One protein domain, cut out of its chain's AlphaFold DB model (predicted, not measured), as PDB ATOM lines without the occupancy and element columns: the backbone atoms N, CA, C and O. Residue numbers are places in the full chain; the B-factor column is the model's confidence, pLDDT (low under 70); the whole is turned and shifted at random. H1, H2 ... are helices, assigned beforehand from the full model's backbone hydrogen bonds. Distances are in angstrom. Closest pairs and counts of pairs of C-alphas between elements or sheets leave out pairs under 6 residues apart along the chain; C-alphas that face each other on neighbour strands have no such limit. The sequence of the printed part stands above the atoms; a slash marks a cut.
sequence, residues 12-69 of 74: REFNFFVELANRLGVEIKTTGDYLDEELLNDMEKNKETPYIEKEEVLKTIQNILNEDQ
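What this domain is: This is residues 12 to 69 of the 74 residues of an uncharacterized protein of Sunxiuqinia dokdonensis (UniProt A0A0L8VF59). Three separate helices are strung along an open, drawn-out chain with no shared core: H2 is in the middle, and H1 and H3 hang from its two ends by short links, both to the same side of the long axis. The helices do not pack on one another. The printed part has 58 residues with three named helices, in the order H1, H2, H3, and no named strand; the class is all helix. It is extended, with a radius of gyration of the C-alphas of 20.2 A, and its outline is flat, spanning 53 by 30 by 14 A.

How they stand to each other: H2, residues 31 to 46, touches no helix. It is apart from H1, residues 12 to 24, with no C-alpha of the one within 8 A of the other. By the same test H2 is apart from H3, residues 54 to 69, and H1 is apart from H3. Residues 31 to 69 stand free, of which 31 to 46 belong to H2 and 54 to 69 to H3. Residues 19 to 25 also stand free, of which 19 to 24 belong to H1. In H1 and H2 every O i to N i+4 pair is within hydrogen-bond range; in H3 it is 11 of 12.

Where its parts are: H2 measures 22.4 A from C-alpha 31 at (2.305, 24.672, 11.463) to C-alpha 46. H3 measures 23.0 A and ends with C-alpha 69 at (8.173, 6.846, 40.015). H1 measures 18.4 A and begins with C-alpha 12 at (11.091, 37.767, 5.475).

The domain as a whole: The two C-alphas farthest apart are those of Arg 23 and Gln 69, 54.8 A. The printed part has no cut. The links H1 to H2, of 6 residues, and H2 to H3, of 7, are short. The mean pLDDT of the printed part is 76.9, and residues 31 to 39 and 67 to 69 are under 70.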
ATOM      1  N   ARG A  12      11.009  37.259   6.856       87.56
ATOM      2  CA  ARG A  12      11.091  37.767   5.475       87.56
ATOM      3  C   ARG A  12      11.052  36.608   4.490       87.56
ATOM      4  O   ARG A  12      10.327  36.677   3.505       87.56
ATOM      5  N   GLU A  13      11.788  35.544   4.789       85.19
ATOM      6  CA  GLU A  13      11.782  34.312   4.007       85.19
ATOM      7  C   GLU A  13      10.404  33.633   4.053       85.19
ATOM      8  O   GLU A  13       9.896  33.222   3.014       85.19
ATOM      9  N   PHE A  14       9.738  33.609   5.213       86.12
ATOM     10  CA  PHE A  14       8.351  33.142   5.306       86.12
ATOM     11  C   PHE A  14       7.409  33.950   4.401       86.12
ATOM     12  O   PHE A  14       6.704  33.369   3.579       86.12
ATOM     13  N   ASN A  15       7.442  35.285   4.491       86.56
ATOM     14  CA  ASN A  15       6.599  36.156   3.666       86.56
ATOM     15  C   ASN A  15       6.858  35.968   2.165       86.56
ATOM     16  O   ASN A  15       5.917  35.999   1.377       86.56
ATOM     17  N   PHE A  16       8.111  35.735   1.770       89.00
ATOM     18  CA  PHE A  16       8.458  35.429   0.385       89.00
ATOM     19  C   PHE A  16       7.756  34.161  -0.109       89.00
ATOM     20  O   PHE A  16       7.157  34.171  -1.184       89.00
ATOM     21  N   PHE A  17       7.784  33.080   0.674       87.62
ATOM     22  CA  PHE A  17       7.098  31.843   0.301       87.62
ATOM     23  C   PHE A  17       5.576  31.992   0.303       87.62
ATOM     24  O   PHE A  17       4.917  31.435  -0.574       87.62
ATOM     25  N   VAL A  18       5.031  32.798   1.219       86.06
ATOM     26  CA  VAL A  18       3.604  33.140   1.233       86.06
ATOM     27  C   VAL A  18       3.194  33.882  -0.037       86.06
ATOM     28  O   VAL A  18       2.244  33.485  -0.710       86.06
ATOM     29  N   GLU A  19       3.932  34.923  -0.422       88.00
ATOM     30  CA  GLU A  19       3.672  35.649  -1.666       88.00
ATOM     31  C   GLU A  19       3.835  34.765  -2.904       88.00
ATOM     32  O   GLU A  19       3.042  34.868  -3.841       88.00
ATOM     33  N   LEU A  20       4.847  33.895  -2.918       88.94
ATOM     34  CA  LEU A  20       5.094  32.988  -4.031       88.94
ATOM     35  C   LEU A  20       3.922  32.025  -4.231       88.94
ATOM     36  O   LEU A  20       3.413  31.913  -5.344       88.94
ATOM     37  N   ALA A  21       3.464  31.362  -3.173       86.75
ATOM     38  CA  ALA A  21       2.348  30.434  -3.288       86.75
ATOM     39  C   ALA A  21       1.018  31.150  -3.584       86.75
ATOM     40  O   ALA A  21       0.266  30.660  -4.425       86.75
ATOM     41  N   ASN A  22       0.791  32.364  -3.062       86.50
ATOM     42  CA  ASN A  22      -0.343  33.203  -3.477       86.50
ATOM     43  C   ASN A  22      -0.324  33.515  -4.984       86.50
ATOM     44  O   ASN A  22      -1.357  33.431  -5.644       86.50
ATOM     45  N   ARG A  23       0.843  33.843  -5.561       89.88
ATOM     46  CA  ARG A  23       0.982  34.090  -7.011       89.88
ATOM     47  C   ARG A  23       0.784  32.834  -7.853       89.88
ATOM     48  O   ARG A  23       0.337  32.933  -8.990       89.88
ATOM     49  N   LEU A  24       1.143  31.676  -7.309       87.25
ATOM     50  CA  LEU A  24       0.977  30.381  -7.966       87.25
ATOM     51  C   LEU A  24      -0.432  29.795  -7.771       87.25
ATOM     52  O   LEU A  24      -0.752  28.793  -8.404       87.25
ATOM     53  N   GLY A  25      -1.268  30.405  -6.923       84.94
ATOM     54  CA  GLY A  25      -2.600  29.897  -6.586       84.94
ATOM     55  C   GLY A  25      -2.560  28.594  -5.784       84.94
ATOM     56  O   GLY A  25      -3.458  27.767  -5.917       84.94
ATOM     57  N   VAL A  26      -1.501  28.385  -4.998       84.56
ATOM     58  CA  VAL A  26      -1.283  27.168  -4.208       84.56
ATOM     59  C   VAL A  26      -1.700  27.415  -2.762       84.56
ATOM     60  O   VAL A  26      -1.377  28.451  -2.183       84.56
ATOM     61  N   GLU A  27      -2.401  26.448  -2.174       81.12
ATOM     62  CA  GLU A  27      -2.789  26.478  -0.764       81.12
ATOM     63  C   GLU A  27      -1.560  26.296   0.139       81.12
ATOM     64  O   GLU A  27      -0.751  25.385  -0.053       81.12
ATOM     65  N   ILE A  28      -1.418  27.171   1.134       79.88
ATOM     66  CA  ILE A  28      -0.338  27.127   2.119       79.88
ATOM     67  C   ILE A  28      -0.957  26.779   3.457       79.88
ATOM     68  O   ILE A  28      -1.868  27.468   3.907       79.88
ATOM     69  N   LYS A  29      -0.417  25.754   4.108       78.44
ATOM     70  CA  LYS A  29      -0.746  25.426   5.492       78.44
ATOM     71  C   LYS A  29       0.480  25.663   6.356       78.44
ATOM     72  O   LYS A  29       1.548  25.112   6.080       78.44
ATOM     73  N   THR A  30       0.351  26.504   7.370       74.31
ATOM     74  CA  THR A  30       1.410  26.746   8.351       74.31
ATOM     75  C   THR A  30       1.277  25.769   9.515       74.31
ATOM     76  O   THR A  30       0.206  25.232   9.770       74.31
ATOM     77  N   THR A  31       2.359  25.525  10.260       66.19
ATOM     78  CA  THR A  31       2.305  24.672  11.463       66.19
ATOM     79  C   THR A  31       1.318  25.198  12.514       66.19
ATOM     80  O   THR A  31       0.771  24.401  13.264       66.19
ATOM     81  N   GLY A  32       1.071  26.515  12.551       61.91
ATOM     82  CA  GLY A  32       0.044  27.107  13.412       61.91
ATOM     83  C   GLY A  32      -1.361  26.641  13.035       61.91
ATOM     84  O   GLY A  32      -2.109  26.225  13.908       61.91
ATOM     85  N   ASP A  33      -1.663  26.590  11.737       60.94
ATOM     86  CA  ASP A  33      -2.966  26.130  11.243       60.94
ATOM     87  C   ASP A  33      -3.214  24.652  11.595       60.94
ATOM     88  O   ASP A  33      -4.320  24.279  11.970       60.94
ATOM     89  N   TYR A  34      -2.170  23.811  11.556       61.59
ATOM     90  CA  TYR A  34      -2.269  22.410  11.987       61.59
ATOM     91  C   TYR A  34      -2.523  22.264  13.491       61.59
ATOM     92  O   TYR A  34      -3.312  21.412  13.886       61.59
ATOM     93  N   LEU A  35      -1.866  23.079  14.323       60.88
ATOM     94  CA  LEU A  35      -2.058  23.055  15.778       60.88
ATOM     95  C   LEU A  35      -3.458  23.534  16.171       60.88
ATOM     96  O   LEU A  35      -4.066  22.959  17.070       60.88
ATOM     97  N   ASP A  36      -3.977  24.553  15.488       65.94
ATOM     98  CA  ASP A  36      -5.320  25.075  15.738       65.94
ATOM     99  C   ASP A  36      -6.404  24.090  15.266       65.94
ATOM    100  O   ASP A  36      -7.388  23.880  15.976       65.94
ATOM    101  N   GLU A  37      -6.217  23.428  14.116       68.94
ATOM    102  CA  GLU A  37      -7.106  22.350  13.653       68.94
ATOM    103  C   GLU A  37      -7.077  21.133  14.596       68.94
ATOM    104  O   GLU A  37      -8.120  20.537  14.875       68.94
ATOM    105  N   GLU A  38      -5.904  20.750  15.100       69.00
ATOM    106  CA  GLU A  38      -5.751  19.647  16.055       69.00
ATOM    107  C   GLU A  38      -6.424  19.978  17.394       69.00
ATOM    108  O   GLU A  38      -7.239  19.196  17.886       69.00
ATOM    109  N   LEU A  39      -6.181  21.182  17.926       69.12
ATOM    110  CA  LEU A  39      -6.829  21.668  19.142       69.12
ATOM    111  C   LEU A  39      -8.353  21.725  18.984       69.12
ATOM    112  O   LEU A  39      -9.075  21.293  19.882       69.12
ATOM    113  N   LEU A  40      -8.854  22.230  17.854       72.50
ATOM    114  CA  LEU A  40     -10.289  22.289  17.580       72.50
ATOM    115  C   LEU A  40     -10.906  20.887  17.541       72.50
ATOM    116  O   LEU A  40     -11.931  20.659  18.181       72.50
ATOM    117  N   ASN A  41     -10.264  19.939  16.853       77.12
ATOM    118  CA  ASN A  41     -10.719  18.548  16.796       77.12
ATOM    119  C   ASN A  41     -10.757  17.894  18.184       77.12
ATOM    120  O   ASN A  41     -11.689  17.152  18.499       77.12
ATOM    121  N   ASP A  42      -9.767  18.165  19.029       76.94
ATOM    122  CA  ASP A  42      -9.735  17.629  20.386       76.94
ATOM    123  C   ASP A  42     -10.775  18.298  21.289       76.94
ATOM    124  O   ASP A  42     -11.421  17.623  22.092       76.94
ATOM    125  N   MET A  43     -11.028  19.597  21.124       71.88
ATOM    126  CA  MET A  43     -12.135  20.286  21.794       71.88
ATOM    127  C   MET A  43     -13.499  19.734  21.366       71.88
ATOM    128  O   MET A  43     -14.373  19.556  22.217       71.88
ATOM    129  N   GLU A  44     -13.691  19.434  20.079       76.50
ATOM    130  CA  GLU A  44     -14.923  18.823  19.574       76.50
ATOM    131  C   GLU A  44     -15.141  17.420  20.140       76.50
ATOM    132  O   GLU A  44     -16.227  17.141  20.647       76.50
ATOM    133  N   LYS A  45     -14.109  16.566  20.156       76.50
ATOM    134  CA  LYS A  45     -14.178  15.245  20.810       76.50
ATOM    135  C   LYS A  45     -14.492  15.362  22.300       76.50
ATOM    136  O   LYS A  45     -15.316  14.620  22.828       76.50
ATOM    137  N   ASN A  46     -13.862  16.317  22.981       71.94
ATOM    138  CA  ASN A  46     -14.047  16.512  24.415       71.94
ATOM    139  C   ASN A  46     -15.410  17.118  24.767       71.94
ATOM    140  O   ASN A  46     -15.839  17.020  25.915       71.94
ATOM    141  N   LYS A  47     -16.146  17.683  23.806       71.94
ATOM    142  CA  LYS A  47     -17.508  18.183  24.032       71.94
ATOM    143  C   LYS A  47     -18.481  17.081  24.465       71.94
ATOM    144  O   LYS A  47     -19.441  17.366  25.176       71.94
ATOM    145  N   GLU A  48     -18.242  15.843  24.041       74.75
ATOM    146  CA  GLU A  48     -19.061  14.683  24.410       74.75
ATOM    147  C   GLU A  48     -18.631  14.048  25.739       74.75
ATOM    148  O   GLU A  48     -19.289  13.128  26.230       74.75
ATOM    149  N   THR A  49     -17.542  14.531  26.350       73.19
ATOM    150  CA  THR A  49     -17.079  13.983  27.625       73.19
ATOM    151  C   THR A  49     -17.944  14.493  28.781       73.19
ATOM    152  O   THR A  49     -18.247  15.689  28.856       73.19
ATOM    153  N   PRO A  50     -18.390  13.603  29.687       76.19
ATOM    154  CA  PRO A  50     -19.113  14.016  30.878       76.19
ATOM    155  C   PRO A  50     -18.225  14.914  31.741       76.19
ATOM    156  O   PRO A  50     -17.010  14.736  31.801       76.19
ATOM    157  N   TYR A  51     -18.842  15.880  32.419       77.31
ATOM    158  CA  TYR A  51     -18.135  16.744  33.359       77.31
ATOM    159  C   TYR A  51     -17.474  15.904  34.458       77.31
ATOM    160  O   TYR A  51     -18.139  15.096  35.105       77.31
ATOM    161  N   ILE A  52     -16.178  16.126  34.669       78.00
ATOM    162  CA  ILE A  52     -15.391  15.506  35.736       78.00
ATOM    163  C   ILE A  52     -14.986  16.612  36.710       78.00
ATOM    164  O   ILE A  52     -14.534  17.684  36.295       78.00
ATOM    165  N   GLU A  53     -15.147  16.359  38.007       81.69
ATOM    166  CA  GLU A  53     -14.735  17.310  39.036       81.69
ATOM    167  C   GLU A  53     -13.212  17.475  39.054       81.69
ATOM    168  O   GLU A  53     -12.435  16.537  38.847       81.69
ATOM    169  N   LYS A  54     -12.765  18.702  39.324       79.19
ATOM    170  CA  LYS A  54     -11.344  19.066  39.314       79.19
ATOM    171  C   LYS A  54     -10.522  18.178  40.251       79.19
ATOM    172  O   LYS A  54      -9.392  17.823  39.922       79.19
ATOM    173  N   GLU A  55     -11.075  17.824  41.406       81.06
ATOM    174  CA  GLU A  55     -10.459  16.946  42.397       81.06
ATOM    175  C   GLU A  55     -10.126  15.562  41.818       81.06
ATOM    176  O   GLU A  55      -9.052  15.021  42.090       81.06
ATOM    177  N   GLU A  56     -11.001  15.007  40.981       77.94
ATOM    178  CA  GLU A  56     -10.826  13.692  40.359       77.94
ATOM    179  C   GLU A  56      -9.763  13.726  39.249       77.94
ATOM    180  O   GLU A  56      -8.914  12.832  39.159       77.94
ATOM    181  N   VAL A  57      -9.714  14.821  38.479       79.06
ATOM    182  CA  VAL A  57      -8.646  15.077  37.499       79.06
ATOM    183  C   VAL A  57      -7.288  15.199  38.192       79.06
ATOM    184  O   VAL A  57      -6.322  14.549  37.794       79.06
ATOM    185  N   LEU A  58      -7.205  15.989  39.267       80.75
ATOM    186  CA  LEU A  58      -5.965  16.179  40.026       80.75
ATOM    187  C   LEU A  58      -5.468  14.876  40.652       80.75
ATOM    188  O   LEU A  58      -4.268  14.603  40.619       80.75
ATOM    189  N   LYS A  59      -6.378  14.054  41.179       82.38
ATOM    190  CA  LYS A  59      -6.048  12.735  41.724       82.38
ATOM    191  C   LYS A  59      -5.504  11.800  40.642       82.38
ATOM    192  O   LYS A  59      -4.521  11.105  40.877       82.38
ATOM    193  N   THR A  60      -6.094  11.823  39.449       77.38
ATOM    194  CA  THR A  60      -5.630  11.026  38.303       77.38
ATOM    195  C   THR A  60      -4.237  11.458  37.848       77.38
ATOM    196  O   THR A  60      -3.361  10.615  37.674       77.38
ATOM    197  N   ILE A  61      -3.989  12.767  37.744       79.81
ATOM    198  CA  ILE A  61      -2.666  13.310  37.397       79.81
ATOM    199  C   ILE A  61      -1.621  12.913  38.443       79.81
ATOM    200  O   ILE A  61      -0.534  12.465  38.088       79.81
ATOM    201  N   GLN A  62      -1.943  13.039  39.733       80.50
ATOM    202  CA  GLN A  62      -1.043  12.616  40.810       80.50
ATOM    203  C   GLN A  62      -0.746  11.116  40.749       80.50
ATOM    204  O   GLN A  62       0.398  10.724  40.951       80.50
ATOM    205  N   ASN A  63      -1.740  10.283  40.439       80.06
ATOM    206  CA  ASN A  63      -1.542   8.844  40.294       80.06
ATOM    207  C   ASN A  63      -0.600   8.509  39.128       80.06
ATOM    208  O   ASN A  63       0.332   7.745  39.340       80.06
ATOM    209  N   ILE A  64      -0.770   9.132  37.957       76.38
ATOM    210  CA  ILE A  64       0.125   8.941  36.798       76.38
ATOM    211  C   ILE A  64       1.565   9.330  37.157       76.38
ATOM    212  O   ILE A  64       2.499   8.562  36.943       76.38
ATOM    213  N   LEU A  65       1.744  10.501  37.781       77.12
ATOM    214  CA  LEU A  65       3.065  10.988  38.193       77.12
ATOM    215  C   LEU A  65       3.735  10.082  39.239       77.12
ATOM    216  O   LEU A  65       4.961  10.023  39.292       77.12
ATOM    217  N   ASN A  66       2.950   9.395  40.069       75.81
ATOM    218  CA  ASN A  66       3.451   8.473  41.083       75.81
ATOM    219  C   ASN A  66       3.701   7.057  40.529       75.81
ATOM    220  O   ASN A  66       4.632   6.393  40.984       75.81
ATOM    221  N   GLU A  67       2.921   6.596  39.546       63.78
ATOM    222  CA  GLU A  67       3.150   5.324  38.842       63.78
ATOM    223  C   GLU A  67       4.474   5.346  38.062       63.78
ATOM    224  O   GLU A  67       5.247   4.389  38.148       63.78
ATOM    225  N   ASP A  68       4.811   6.469  37.421       56.00
ATOM    226  CA  ASP A  68       6.103   6.655  36.744       56.00
ATOM    227  C   ASP A  68       7.306   6.641  37.712       56.00
ATOM    228  O   ASP A  68       8.436   6.355  37.307       56.00
ATOM    229  N   GLN A  69       7.101   6.894  39.011       54.03
ATOM    230  CA  GLN A  69       8.173   6.846  40.015       54.03
ATOM    231  C   GLN A  69       8.473   5.438  40.545       54.03
ATOM    232  O   GLN A  69       9.550   5.218  41.108       54.03
TER     233      GLN A  69